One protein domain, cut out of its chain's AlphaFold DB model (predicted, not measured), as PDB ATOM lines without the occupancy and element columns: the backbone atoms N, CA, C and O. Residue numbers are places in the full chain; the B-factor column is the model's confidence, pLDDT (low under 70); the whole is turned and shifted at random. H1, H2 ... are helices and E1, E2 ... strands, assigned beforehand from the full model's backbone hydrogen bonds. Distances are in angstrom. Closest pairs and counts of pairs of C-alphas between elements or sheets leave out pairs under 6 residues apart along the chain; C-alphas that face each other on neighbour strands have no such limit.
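What this domain is: This is residues 2 to 100 of the 147 residues of a protein of Lasius niger (UniProt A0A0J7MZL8). A small head of helices sits at one end, H1 and H2 crosswise with the short H3 beside the first part of H1; the long helix H4 runs away from it as an arm, and beyond H4 the chain loops out loosely through two short strands, E1 and E2. Residues 85 to 90, in this loop, stick out free. The printed part has 99 residues, with named elements in the order H1, H2, H3, H4, E1, E2, and the class is mostly helix. It is extended, with a radius of gyration of the C-alphas of 21.0 A and spans of 65 by 32 by 18 A.

How they stand to each other: H1, residues 2 to 19, touches H2, residues 27 to 37, with residues 11 to 18 alone; they stand about perpendicular at 83 degrees, and their closest C-alphas, of Leu 15 and Met 29, are 5.6 A apart. H3, residues 43 to 46, only just touches H1, with 3 pairs of C-alphas within 8 A, the closest being Leu 4 and Trp 45 at 6.4 A. H2 and H3 are near each other, with 7 pairs of C-alphas within 10 A. H4, residues 56 to 76, is close to but not clearly touching H2: the closest C-alphas, of Leu 36 and Leu 56, are 7.5 A apart. H1 and H4 are apart. E1, residues 80 to 83, and E2, residues 92 to 94, meet only at a point, where C-alphas 80 and 94 face each other at 5.0 A. In H1, H2 and H4 every O i to N i+4 pair is within hydrogen-bond range; H3 is too short for such a pair, and its 1 pair of O i and N i+3 is within range.

Where its parts are: H1 begins at C-alpha 2, (96.185, 105.007, 100.085), and is 25.8 A long; H2 is 15.2 A and H3 4.9 A. H4, 30.2 A, begins at C-alpha 56, (114.304, 102.301, 103.237). E1 is 8.8 A long; E2, 6.6 A, ends at C-alpha 94, (82.858, 125.468, 97.188).

The domain as a whole: The C-alphas farthest apart, of Met 38 and Cys 87, are 65.1 A apart. The printed part has no cut and no long link. Mean pLDDT of the printed part is 85.5; residues 76 to 97 are under 70.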
ATOM      1  N   ASN A   2      97.023 105.695  99.086       92.62
ATOM      2  CA  ASN A   2      96.185 105.007 100.085       92.62
ATOM      3  C   ASN A   2      96.351 103.475 100.097       92.62
ATOM      4  O   ASN A   2      96.389 102.880 101.168       92.62
ATOM      5  N   ALA A   3      96.493 102.843  98.927       95.06
ATOM      6  CA  ALA A   3      96.779 101.410  98.825       95.06
ATOM      7  C   ALA A   3      98.142 101.029  99.434       95.06
ATOM      8  O   ALA A   3      98.211 100.077 100.204       95.06
ATOM      9  N   LEU A   4      99.194 101.805  99.150       96.25
ATOM     10  CA  LEU A   4     100.518 101.645  99.759       96.25
ATOM     11  C   LEU A   4     100.442 101.792 101.286       96.25
ATOM     12  O   LEU A   4     100.851 100.890 102.003       96.25
ATOM     13  N   CYS A   5      99.834 102.869 101.794       96.06
ATOM     14  CA  CYS A   5      99.704 103.102 103.236       96.06
ATOM     15  C   CYS A   5      98.925 101.987 103.947       96.06
ATOM     16  O   CYS A   5      99.244 101.639 105.083       96.06
ATOM     17  N   LYS A   6      97.889 101.437 103.300       97.75
ATOM     18  CA  LYS A   6      97.142 100.285 103.821       97.75
ATOM     19  C   LYS A   6      98.023  99.040 103.893       97.75
ATOM     20  O   LYS A   6      97.994  98.371 104.918       97.75
ATOM     21  N   GLU A   7      98.805  98.767 102.848       97.75
ATOM     22  CA  GLU A   7      99.739  97.637 102.815       97.75
ATOM     23  C   GLU A   7     100.784  97.744 103.927       97.75
ATOM     24  O   GLU A   7     100.884  96.822 104.723       97.75
ATOM     25  N   LEU A   8     101.474  98.886 104.050       97.75
ATOM     26  CA  LEU A   8     102.458  99.131 105.114       97.75
ATOM     27  C   LEU A   8     101.869  98.880 106.503       97.75
ATOM     28  O   LEU A   8     102.438  98.143 107.302       97.75
ATOM     29  N   LYS A   9     100.707  99.479 106.797       98.06
ATOM     30  CA  LYS A   9     100.051  99.324 108.103       98.06
ATOM     31  C   LYS A   9      99.651  97.878 108.373       98.06
ATOM     32  O   LYS A   9      99.790  97.422 109.503       98.06
ATOM     33  N   LYS A  10      99.128  97.183 107.360       98.06
ATOM     34  CA  LYS A  10      98.726  95.782 107.472       98.06
ATOM     35  C   LYS A  10      99.950  94.899 107.727       98.06
ATOM     36  O   LYS A  10      99.992  94.231 108.752       98.06
ATOM     37  N   SER A  11     100.945  94.949 106.842       98.19
ATOM     38  CA  SER A  11     102.096  94.047 106.872       98.19
ATOM     39  C   SER A  11     102.964  94.257 108.116       98.19
ATOM     40  O   SER A  11     103.408  93.289 108.721       98.19
ATOM     41  N   LEU A  12     103.157  95.508 108.558       98.19
ATOM     42  CA  LEU A  12     103.902  95.802 109.789       98.19
ATOM     43  C   LEU A  12     103.154  95.358 111.050       98.19
ATOM     44  O   LEU A  12     103.780  94.879 111.990       98.19
ATOM     45  N   ARG A  13     101.823  95.495 111.079       98.31
ATOM     46  CA  ARG A  13     101.016  95.017 112.208       98.31
ATOM     47  C   ARG A  13     101.025  93.494 112.293       98.31
ATOM     48  O   ARG A  13     101.132  92.951 113.382       98.31
ATOM     49  N   GLU A  14     100.901  92.820 111.155       98.19
ATOM     50  CA  GLU A  14     100.988  91.361 111.071       98.19
ATOM     51  C   GLU A  14     102.363  90.862 111.534       98.19
ATOM     52  O   GLU A  14     102.424  89.939 112.344       98.19
ATOM     53  N   LEU A  15     103.447  91.522 111.112       98.31
ATOM     54  CA  LEU A  15     104.797  91.209 111.578       98.31
ATOM     55  C   LEU A  15     104.959  91.421 113.094       98.31
ATOM     56  O   LEU A  15     105.491  90.543 113.761       98.31
ATOM     57  N   ASP A  16     104.475  92.535 113.660       98.38
ATOM     58  CA  ASP A  16     104.529  92.785 115.114       98.38
ATOM     59  C   ASP A  16     103.800  91.690 115.913       98.38
ATOM     60  O   ASP A  16     104.344  91.160 116.881       98.38
ATOM     61  N   LEU A  17     102.608  91.284 115.468       98.44
ATOM     62  CA  LEU A  17     101.859  90.186 116.088       98.44
ATOM     63  C   LEU A  17     102.588  88.838 115.954       98.44
ATOM     64  O   LEU A  17     102.589  88.045 116.897       98.44
ATOM     65  N   GLY A  18     103.236  88.588 114.813       97.94
ATOM     66  CA  GLY A  18     104.077  87.410 114.603       97.94
ATOM     67  C   GLY A  18     105.266  87.361 115.566       97.94
ATOM     68  O   GLY A  18     105.518  86.338 116.196       97.94
ATOM     69  N   LEU A  19     105.948  88.493 115.762       96.81
ATOM     70  CA  LEU A  19     107.084  88.614 116.685       96.81
ATOM     71  C   LEU A  19     106.685  88.472 118.160       96.81
ATOM     72  O   LEU A  19     107.492  88.016 118.969       96.81
ATOM     73  N   ARG A  20     105.443  88.819 118.516       97.88
ATOM     74  CA  ARG A  20     104.870  88.585 119.854       97.88
ATOM     75  C   ARG A  20     104.420  87.140 120.083       97.88
ATOM     76  O   ARG A  20     104.066  86.793 121.207       97.88
ATOM     77  N   GLY A  21     104.407  86.308 119.040       97.31
ATOM     78  CA  GLY A  21     103.876  84.944 119.091       97.31
ATOM     79  C   GLY A  21     102.345  84.868 119.086       97.31
ATOM     80  O   GLY A  21     101.789  83.804 119.348       97.31
ATOM     81  N   GLU A  22     101.656  85.972 118.785       97.44
ATOM     82  CA  GLU A  22     100.191  86.017 118.655       97.44
ATOM     83  C   GLU A  22      99.724  85.500 117.284       97.44
ATOM     84  O   GLU A  22      98.597  85.022 117.144       97.44
ATOM     85  N   LEU A  23     100.597  85.567 116.273       96.56
ATOM     86  CA  LEU A  23     100.413  84.949 114.961       96.56
ATOM     87  C   LEU A  23     101.572  84.000 114.654       96.56
ATOM     88  O   LEU A  23     102.714  84.233 115.046       96.56
ATOM     89  N   THR A  24     101.291  82.939 113.900       97.06
ATOM     90  CA  THR A  24     102.350  82.114 113.310       97.06
ATOM     91  C   THR A  24     103.052  82.910 112.213       97.06
ATOM     92  O   THR A  24     102.390  83.432 111.314       97.06
ATOM     93  N   ILE A  25     104.381  82.994 112.289       96.69
ATOM     94  CA  ILE A  25     105.202  83.669 111.282       96.69
ATOM     95  C   ILE A  25     105.021  82.977 109.925       96.69
ATOM     96  O   ILE A  25     105.137  81.756 109.813       96.69
ATOM     97  N   SER A  26     104.705  83.770 108.901       97.50
ATOM     98  CA  SER A  26     104.593  83.322 107.512       97.50
ATOM     99  C   SER A  26     105.838  83.697 106.704       97.50
ATOM    100  O   SER A  26     106.592  84.590 107.086       97.50
ATOM    101  N   ALA A  27     106.012  83.078 105.532       97.19
ATOM    102  CA  ALA A  27     107.106  83.409 104.616       97.19
ATOM    103  C   ALA A  27     107.109  84.896 104.200       97.19
ATOM    104  O   ALA A  27     108.169  85.506 104.102       97.19
ATOM    105  N   ASP A  28     105.931  85.504 104.023       96.38
ATOM    106  CA  ASP A  28     105.813  86.933 103.697       96.38
ATOM    107  C   ASP A  28     106.294  87.833 104.853       96.38
ATOM    108  O   ASP A  28     106.857  88.903 104.619       96.38
ATOM    109  N   MET A  29     106.077  87.412 106.108       98.19
ATOM    110  CA  MET A  29     106.571  88.133 107.286       98.19
ATOM    111  C   MET A  29     108.093  88.024 107.405       98.19
ATOM    112  O   MET A  29     108.742  89.022 107.712       98.19
ATOM    113  N   GLU A  30     108.661  86.844 107.143       97.31
ATOM    114  CA  GLU A  30     110.117  86.640 107.122       97.31
ATOM    115  C   GLU A  30     110.779  87.468 106.017       97.31
ATOM    116  O   GLU A  30     111.769  88.154 106.266       97.31
ATOM    117  N   ASP A  31     110.205  87.475 104.810       97.69
ATOM    118  CA  ASP A  31     110.704  88.289 103.699       97.69
ATOM    119  C   ASP A  31     110.659  89.785 104.032       97.69
ATOM    120  O   ASP A  31     111.641  90.507 103.831       97.69
ATOM    121  N   LEU A  32     109.550  90.250 104.619       98.06
ATOM    122  CA  LEU A  32     109.431  91.618 105.111       98.06
ATOM    123  C   LEU A  32     110.510  91.925 106.159       98.06
ATOM    124  O   LEU A  32     111.200  92.936 106.036       98.06
ATOM    125  N   GLN A  33     110.677  91.067 107.166       97.88
ATOM    126  CA  GLN A  33     111.683  91.245 108.214       97.88
ATOM    127  C   GLN A  33     113.098  91.353 107.630       97.88
ATOM    128  O   GLN A  33     113.844  92.251 108.019       97.88
ATOM    129  N   ASN A  34     113.448  90.489 106.677       98.00
ATOM    130  CA  ASN A  34     114.754  90.497 106.023       98.00
ATOM    131  C   ASN A  34     115.003  91.804 105.264       98.00
ATOM    132  O   ASN A  34     116.061  92.409 105.416       98.00
ATOM    133  N   HIS A  35     114.024  92.291 104.495       98.19
ATOM    134  CA  HIS A  35     114.167  93.559 103.777       98.19
ATOM    135  C   HIS A  35     114.329  94.748 104.731       98.19
ATOM    136  O   HIS A  35     115.194  95.595 104.495       98.19
ATOM    137  N   LEU A  36     113.555  94.777 105.826       97.56
ATOM    138  CA  LEU A  36     113.676  95.794 106.876       97.56
ATOM    139  C   LEU A  36     115.058  95.766 107.537       97.56
ATOM    140  O   LEU A  36     115.663  96.818 107.732       97.56
ATOM    141  N   PHE A  37     115.568  94.572 107.849       97.44
ATOM    142  CA  PHE A  37     116.897  94.387 108.431       97.44
ATOM    143  C   PHE A  37     118.013  94.853 107.486       97.44
ATOM    144  O   PHE A  37     118.972  95.483 107.922       97.44
ATOM    145  N   MET A  38     117.857  94.601 106.186       97.56
ATOM    146  CA  MET A  38     118.820  94.973 105.145       97.56
ATOM    147  C   MET A  38     118.677  96.426 104.651       97.56
ATOM    148  O   MET A  38     119.270  96.777 103.634       97.56
ATOM    149  N   GLU A  39     117.893  97.273 105.333       97.06
ATOM    150  CA  GLU A  39     117.642  98.682 104.959       97.06
ATOM    151  C   GLU A  39     117.050  98.856 103.545       97.06
ATOM    152  O   GLU A  39     117.180  99.892 102.901       97.06
ATOM    153  N   SER A  40     116.340  97.846 103.049       97.12
ATOM    154  CA  SER A  40     115.798  97.822 101.687       97.12
ATOM    155  C   SER A  40     114.275  97.901 101.686       97.12
ATOM    156  O   SER A  40     113.606  97.431 102.607       97.12
ATOM    157  N   VAL A  41     113.699  98.514 100.649       97.88
ATOM    158  CA  VAL A  41     112.239  98.613 100.515       97.88
ATOM    159  C   VAL A  41     111.679  97.256 100.059       97.88
ATOM    160  O   VAL A  41     112.043  96.795  98.973       97.88
ATOM    161  N   PRO A  42     110.766  96.629 100.825       97.56
ATOM    162  CA  PRO A  42     110.157  95.352 100.467       97.56
ATOM    163  C   PRO A  42     109.472  95.375  99.085       97.56
ATOM    164  O   PRO A  42     108.747  96.332  98.772       97.56
ATOM    165  N   PRO A  43     109.585  94.307  98.270       95.88
ATOM    166  CA  PRO A  43     108.951  94.227  96.950       95.88
ATOM    167  C   PRO A  43     107.427  94.409  96.984       95.88
ATOM    168  O   PRO A  43     106.835  95.010  96.078       95.88
ATOM    169  N   SER A  44     106.782  93.932  98.053       95.75
ATOM    170  CA  SER A  44     105.346  94.100  98.289       95.75
ATOM    171  C   SER A  44     104.945  95.580  98.365       95.75
ATOM    172  O   SER A  44     103.892  95.963  97.837       95.75
ATOM    173  N   TRP A  45     105.797  96.436  98.934       97.44
ATOM    174  CA  TRP A  45     105.587  97.880  99.008       97.44
ATOM    175  C   TRP A  45     105.921  98.551  97.677       97.44
ATOM    176  O   TRP A  45     105.096  99.308  97.162       97.44
ATOM    177  N   THR A  46     107.055  98.202  97.060       95.50
ATOM    178  CA  THR A  46     107.503  98.763  95.772       95.50
ATOM    179  C   THR A  46     106.461  98.589  94.666       95.50
ATOM    180  O   THR A  46     106.179  99.536  93.935       95.50
ATOM    181  N   LYS A  47     105.778  97.436  94.599       94.44
ATOM    182  CA  LYS A  47     104.692  97.184  93.627       94.44
ATOM    183  C   LYS A  47     103.534  98.193  93.715       94.44
ATOM    184  O   LYS A  47     102.786  98.368  92.757       94.44
ATOM    185  N   ARG A  48     103.342  98.816  94.880       95.06
ATOM    186  CA  ARG A  48     102.265  99.781  95.164       95.06
ATOM    187  C   ARG A  48     102.782 101.214  95.267       95.06
ATOM    188  O   ARG A  48     101.980 102.113  95.531       95.06
ATOM    189  N   ALA A  49     104.088 101.414  95.124       94.50
ATOM    190  CA  ALA A  49     104.765 102.686  95.295       94.50
ATOM    191  C   ALA A  49     105.104 103.337  93.951       94.50
ATOM    192  O   ALA A  49     104.843 102.801  92.876       94.50
ATOM    193  N   TYR A  50     105.654 104.541  94.039       93.12
ATOM    194  CA  TYR A  50     106.308 105.221  92.931       93.12
ATOM    195  C   TYR A  50     107.723 104.643  92.729       93.12
ATOM    196  O   TYR A  50     108.312 104.134  93.689       93.12
ATOM    197  N   PRO A  51     108.289 104.731  91.512       91.69
ATOM    198  CA  PRO A  51     109.668 104.324  91.260       91.69
ATOM    199  C   PRO A  51     110.648 105.095  92.152       91.69
ATOM    200  O   PRO A  51     110.572 106.320  92.246       91.69
ATOM    201  N   SER A  52     111.566 104.384  92.804       93.31
ATOM    202  CA  SER A  52     112.602 104.972  93.652       93.31
ATOM    203  C   SER A  52     113.803 104.036  93.760       93.31
ATOM    204  O   SER A  52     113.657 102.819  93.670       93.31
ATOM    205  N   THR A  53     114.981 104.620  93.962       93.62
ATOM    206  CA  THR A  53     116.242 103.915  94.241       93.62
ATOM    207  C   THR A  53     116.781 104.245  95.637       93.62
ATOM    208  O   THR A  53     117.941 103.972  95.929       93.62
ATOM    209  N   LEU A  54     115.975 104.901  96.478       95.88
ATOM    210  CA  LEU A  54     116.352 105.264  97.843       95.88
ATOM    211  C   LEU A  54     116.347 104.030  98.757       95.88
ATOM    212  O   LEU A  54     115.479 103.166  98.626       95.88
ATOM    213  N   GLY A  55     117.274 104.002  99.718       97.19
ATOM    214  CA  GLY A  55     117.215 103.087 100.863       97.19
ATOM    215  C   GLY A  55     115.964 103.328 101.708       97.19
ATOM    216  O   GLY A  55     115.351 104.399 101.629       97.19
ATOM    217  N   LEU A  56     115.571 102.331 102.501       97.81
ATOM    218  CA  LEU A  56     114.304 102.301 103.237       97.81
ATOM    219  C   LEU A  56     114.040 103.580 104.045       97.81
ATOM    220  O   LEU A  56     112.932 104.119 103.998       97.81
ATOM    221  N   SER A  57     115.050 104.087 104.752       97.00
ATOM    222  CA  SER A  57     114.905 105.242 105.647       97.00
ATOM    223  C   SER A  57     114.570 106.514 104.864       97.00
ATOM    224  O   SER A  57     113.604 107.221 105.167       97.00
ATOM    225  N   ASN A  58     115.333 106.770 103.797       97.81
ATOM    226  CA  ASN A  58     115.128 107.919 102.917       97.81
ATOM    227  C   ASN A  58     113.852 107.771 102.083       97.81
ATOM    228  O   ASN A  58     113.142 108.750 101.858       97.81
ATOM    229  N   TRP A  59     113.534 106.550 101.652       97.75
ATOM    230  CA  TRP A  59     112.300 106.245 100.938       97.75
ATOM    231  C   TRP A  59     111.068 106.528 101.801       97.75
ATOM    232  O   TRP A  59     110.112 107.141 101.329       97.75
ATOM    233  N   PHE A  60     111.093 106.143 103.080       97.12
ATOM    234  CA  PHE A  60     109.988 106.400 103.998       97.12
ATOM    235  C   PHE A  60     109.809 107.899 104.272       97.12
ATOM    236  O   PHE A  60     108.681 108.393 104.246       97.12
ATOM    237  N   ALA A  61     110.906 108.640 104.462       97.38
ATOM    238  CA  ALA A  61     110.860 110.095 104.608       97.38
ATOM    239  C   ALA A  61     110.273 110.784 103.360       97.38
ATOM    240  O   ALA A  61     109.380 111.625 103.473       97.38
ATOM    241  N   ASP A  62     110.706 110.380 102.162       96.44
ATOM    242  CA  ASP A  62     110.149 110.862 100.894       96.44
ATOM    243  C   ASP A  62     108.652 110.521 100.759       96.44
ATOM    244  O   ASP A  62     107.849 111.369 100.362       96.44
ATOM    245  N   MET A  63     108.239 109.319 101.173       95.75
ATOM    246  CA  MET A  63     106.832 108.909 101.162       95.75
ATOM    247  C   MET A  63     105.985 109.806 102.069       95.75
ATOM    248  O   MET A  63     104.896 110.223 101.667       95.75
ATOM    249  N   LEU A  64     106.469 110.126 103.273       95.81
ATOM    250  CA  LEU A  64     105.785 111.040 104.190       95.81
ATOM    251  C   LEU A  64     105.646 112.442 103.587       95.81
ATOM    252  O   LEU A  64     104.548 112.996 103.615       95.81
ATOM    253  N   ASN A  65     106.701 112.976 102.964       95.25
ATOM    254  CA  ASN A  65     106.643 114.274 102.285       95.25
ATOM    255  C   ASN A  65     105.580 114.295 101.181       95.25
ATOM    256  O   ASN A  65     104.781 115.226 101.097       95.25
ATOM    257  N   ARG A  66     105.499 113.229 100.375       94.94
ATOM    258  CA  ARG A  66     104.452 113.096  99.351       94.94
ATOM    259  C   ARG A  66     103.057 113.053  99.967       94.94
ATOM    260  O   ARG A  66     102.135 113.638  99.399       94.94
ATOM    261  N   ILE A  67     102.871 112.349 101.094       93.38
ATOM    262  CA  ILE A  67     101.566 112.274 101.787       93.38
ATOM    263  C   ILE A  67     101.146 113.669 102.221       93.38
ATOM    264  O   ILE A  67     100.005 114.053 101.971       93.38
ATOM    265  N   THR A  68     102.066 114.420 102.817       92.31
ATOM    266  CA  THR A  68     101.825 115.794 103.252       92.31
ATOM    267  C   THR A  68     101.432 116.687 102.077       92.31
ATOM    268  O   THR A  68     100.394 117.335 102.140       92.31
ATOM    269  N   GLU A  69     102.179 116.659 100.970       89.81
ATOM    270  CA  GLU A  69     101.861 117.468  99.782       89.81
ATOM    271  C   GLU A  69     100.489 117.111  99.180       89.81
ATOM    272  O   GLU A  69      99.699 118.007  98.883       89.81
ATOM    273  N   LEU A  70     100.131 115.823  99.075       88.31
ATOM    274  CA  LEU A  70      98.795 115.420  98.603       88.31
ATOM    275  C   LEU A  70      97.670 115.784  99.581       88.31
ATOM    276  O   LEU A  70      96.556 116.100  99.154       88.31
ATOM    277  N   SER A  71      97.940 115.710 100.884       88.38
ATOM    278  CA  SER A  71      96.987 116.107 101.919       88.38
ATOM    279  C   SER A  71      96.703 117.603 101.835       88.38
ATOM    280  O   SER A  71      95.538 117.991 101.778       88.38
ATOM    281  N   ASN A  72      97.754 118.424 101.746       85.25
ATOM    282  CA  ASN A  72      97.643 119.872 101.578       85.25
ATOM    283  C   ASN A  72      96.863 120.207 100.306       85.25
ATOM    284  O   ASN A  72      95.884 120.944 100.369       85.25
ATOM    285  N   TRP A  73      97.187 119.546  99.189       80.62
ATOM    286  CA  TRP A  73      96.469 119.752  97.935       80.62
ATOM    287  C   TRP A  73      94.964 119.474  98.065       80.62
ATOM    288  O   TRP A  73      94.143 120.239  97.570       80.62
ATOM    289  N   THR A  74      94.586 118.407  98.778       79.38
ATOM    290  CA  THR A  74      93.174 118.042  98.999       79.38
ATOM    291  C   THR A  74      92.432 119.051  99.883       79.38
ATOM    292  O   THR A  74      91.233 119.265  99.697       79.38
ATOM    293  N   VAL A  75      93.119 119.672 100.846       75.00
ATOM    294  CA  VAL A  75      92.545 120.722 101.701       75.00
ATOM    295  C   VAL A  75      92.351 122.012 100.904       75.00
ATOM    296  O   VAL A  75      91.254 122.568 100.928       75.00
ATOM    297  N   ASP A  76      93.359 122.424 100.135       65.06
ATOM    298  CA  ASP A  76      93.327 123.643  99.316       65.06
ATOM    299  C   ASP A  76      92.257 123.590  98.212       65.06
ATOM    300  O   ASP A  76      91.718 124.618  97.811       65.06
ATOM    301  N   PHE A  77      91.866 122.398  97.753       60.19
ATOM    302  CA  PHE A  77      90.736 122.245  96.830       60.19
ATOM    303  C   PHE A  77      89.371 122.622  97.433       60.19
ATOM    304  O   PHE A  77      88.428 122.865  96.680       60.19
ATOM    305  N   ASN A  78      89.237 122.660  98.762       54.12
ATOM    306  CA  ASN A  78      87.972 122.885  99.467       54.12
ATOM    307  C   ASN A  78      87.878 124.297 100.065       54.12
ATOM    308  O   ASN A  78      87.464 124.472 101.215       54.12
ATOM    309  N   VAL A  79      88.234 125.328  99.294       56.28
ATOM    310  CA  VAL A  79      88.060 126.716  99.741       56.28
ATOM    311  C   VAL A  79      86.574 127.090  99.704       56.28
ATOM    312  O   VAL A  79      85.935 127.176  98.654       56.28
ATOM    313  N   SER A  80      86.013 127.326 100.892       53.03
ATOM    314  CA  SER A  80      84.716 127.981 101.064       53.03
ATOM    315  C   SER A  80      84.846 129.452 100.674       53.03
ATOM    316  O   SER A  80      85.554 130.208 101.342       53.03
ATOM    317  N   LYS A  81      84.143 129.888  99.626       50.75
ATOM    318  CA  LYS A  81      83.937 131.319  99.378       50.75
ATOM    319  C   LYS A  81      82.589 131.755  99.935       50.75
ATOM    320  O   LYS A  81      81.614 131.781  99.199       50.75
ATOM    321  N   GLY A  82      82.583 132.159 101.206       54.28
ATOM    322  CA  GLY A  82      81.586 133.054 101.810       54.28
ATOM    323  C   GLY A  82      80.101 132.645 101.743       54.28
ATOM    324  O   GLY A  82      79.682 131.706 101.074       54.28
ATOM    325  N   GLU A  83      79.265 133.385 102.472       49.19
ATOM    326  CA  GLU A  83      77.806 133.314 102.352       49.19
ATOM    327  C   GLU A  83      77.346 134.303 101.268       49.19
ATOM    328  O   GLU A  83      77.367 135.514 101.479       49.19
ATOM    329  N   THR A  84      76.880 133.823 100.112       44.19
ATOM    330  CA  THR A  84      76.092 134.667  99.195       44.19
ATOM    331  C   THR A  84      74.605 134.488  99.463       44.19
ATOM    332  O   THR A  84      74.049 133.407  99.257       44.19
ATOM    333  N   ALA A  85      73.944 135.567  99.890       44.84
ATOM    334  CA  ALA A  85      72.493 135.648  99.990       44.84
ATOM    335  C   ALA A  85      71.878 135.770  98.587       44.84
ATOM    336  O   ALA A  85      71.497 136.848  98.144       44.84
ATOM    337  N   VAL A  86      71.777 134.650  97.875       48.75
ATOM    338  CA  VAL A  86      70.866 134.542  96.734       48.75
ATOM    339  C   VAL A  86      69.650 133.761  97.225       48.75
ATOM    340  O   VAL A  86      69.782 132.649  97.729       48.75
ATOM    341  N   CYS A  87      68.483 134.406  97.150       51.25
ATOM    342  CA  CYS A  87      67.151 133.855  97.422       51.25
ATOM    343  C   CYS A  87      66.978 133.047  98.728       51.25
ATOM    344  O   CYS A  87      66.760 131.847  98.662       51.25
ATOM    345  N   ASN A  88      66.988 133.684  99.912       51.50
ATOM    346  CA  ASN A  88      66.512 133.116 101.202       51.50
ATOM    347  C   ASN A  88      66.897 131.641 101.495       51.50
ATOM    348  O   ASN A  88      66.199 130.933 102.222       51.50
ATOM    349  N   LYS A  89      68.012 131.164 100.937       47.75
ATOM    350  CA  LYS A  89      68.564 129.826 101.125       47.75
ATOM    351  C   LYS A  89      70.062 129.994 101.287       47.75
ATOM    352  O   LYS A  89      70.780 130.234 100.322       47.75
ATOM    353  N   LYS A  90      70.530 129.875 102.528       46.53
ATOM    354  CA  LYS A  90      71.960 129.791 102.823       46.53
ATOM    355  C   LYS A  90      72.509 128.547 102.133       46.53
ATOM    356  O   LYS A  90      72.129 127.431 102.482       46.53
ATOM    357  N   LYS A  91      73.363 128.734 101.133       50.50
ATOM    358  CA  LYS A  91      74.056 127.639 100.463       50.50
ATOM    359  C   LYS A  91      75.534 127.984 100.422       50.50
ATOM    360  O   LYS A  91      75.920 128.962  99.792       50.50
ATOM    361  N   ASN A  92      76.328 127.186 101.127       54.31
ATOM    362  CA  ASN A  92      77.776 127.228 101.004       54.31
ATOM    363  C   ASN A  92      78.126 126.732  99.599       54.31
ATOM    364  O   ASN A  92      77.659 125.663  99.190       54.31
ATOM    365  N   TYR A  93      78.913 127.512  98.866       50.06
ATOM    366  CA  TYR A  93      79.462 127.099  97.583       50.06
ATOM    367  C   TYR A  93      80.969 126.930  97.731       50.06
ATOM    368  O   TYR A  93      81.667 127.796  98.257       50.06
ATOM    369  N   TYR A  94      81.443 125.779  97.278       55.22
ATOM    370  CA  TYR A  94      82.858 125.468  97.188       55.22
ATOM    371  C   TYR A  94      83.295 125.809  95.765       55.22
ATOM    372  O   TYR A  94      82.698 125.312  94.804       55.22
ATOM    373  N   GLU A  95      84.278 126.695  95.629       58.97
ATOM    374  CA  GLU A  95      84.898 126.994  94.341       58.97
ATOM    375  C   GLU A  95      86.212 126.221  94.256       58.97
ATOM    376  O   GLU A  95      87.044 126.282  95.157       58.97
ATOM    377  N   TRP A  96      86.386 125.474  93.169       60.53
ATOM    378  CA  TRP A  96      87.596 124.698  92.936       60.53
ATOM    379  C   TRP A  96      88.745 125.642  92.582       60.53
ATOM    380  O   TRP A  96      88.783 126.179  91.474       60.53
ATOM    381  N   GLN A  97      89.693 125.826  93.499       66.94
ATOM    382  CA  GLN A  97      90.951 126.512  93.215       66.94
ATOM    383  C   GLN A  97      92.092 125.503  93.108       66.94
ATOM    384  O   GLN A  97      92.262 124.629  93.955       66.94
ATOM    385  N   LEU A  98      92.862 125.616  92.026       72.69
ATOM    386  CA  LEU A  98      94.137 124.922  91.899       72.69
ATOM    387  C   LEU A  98      95.182 125.672  92.737       72.69
ATOM    388  O   LEU A  98      95.166 126.905  92.736       72.69
ATOM    389  N   PRO A  99      96.096 124.964  93.418       78.12
ATOM    390  CA  PRO A  99      97.214 125.605  94.097       78.12
ATOM    391  C   PRO A  99      98.104 126.336  93.085       78.12
ATOM    392  O   PRO A  99      98.254 125.894  91.941       78.12
ATOM    393  N   SER A 100      98.717 127.441  93.518       80.44
ATOM    394  CA  SER A 100      99.587 128.280  92.680       80.44
ATOM    395  C   SER A 100     100.834 127.537  92.186       80.44
ATOM    396  O   SER A 100     101.355 127.813  91.107       80.44
TER     397      SER A 100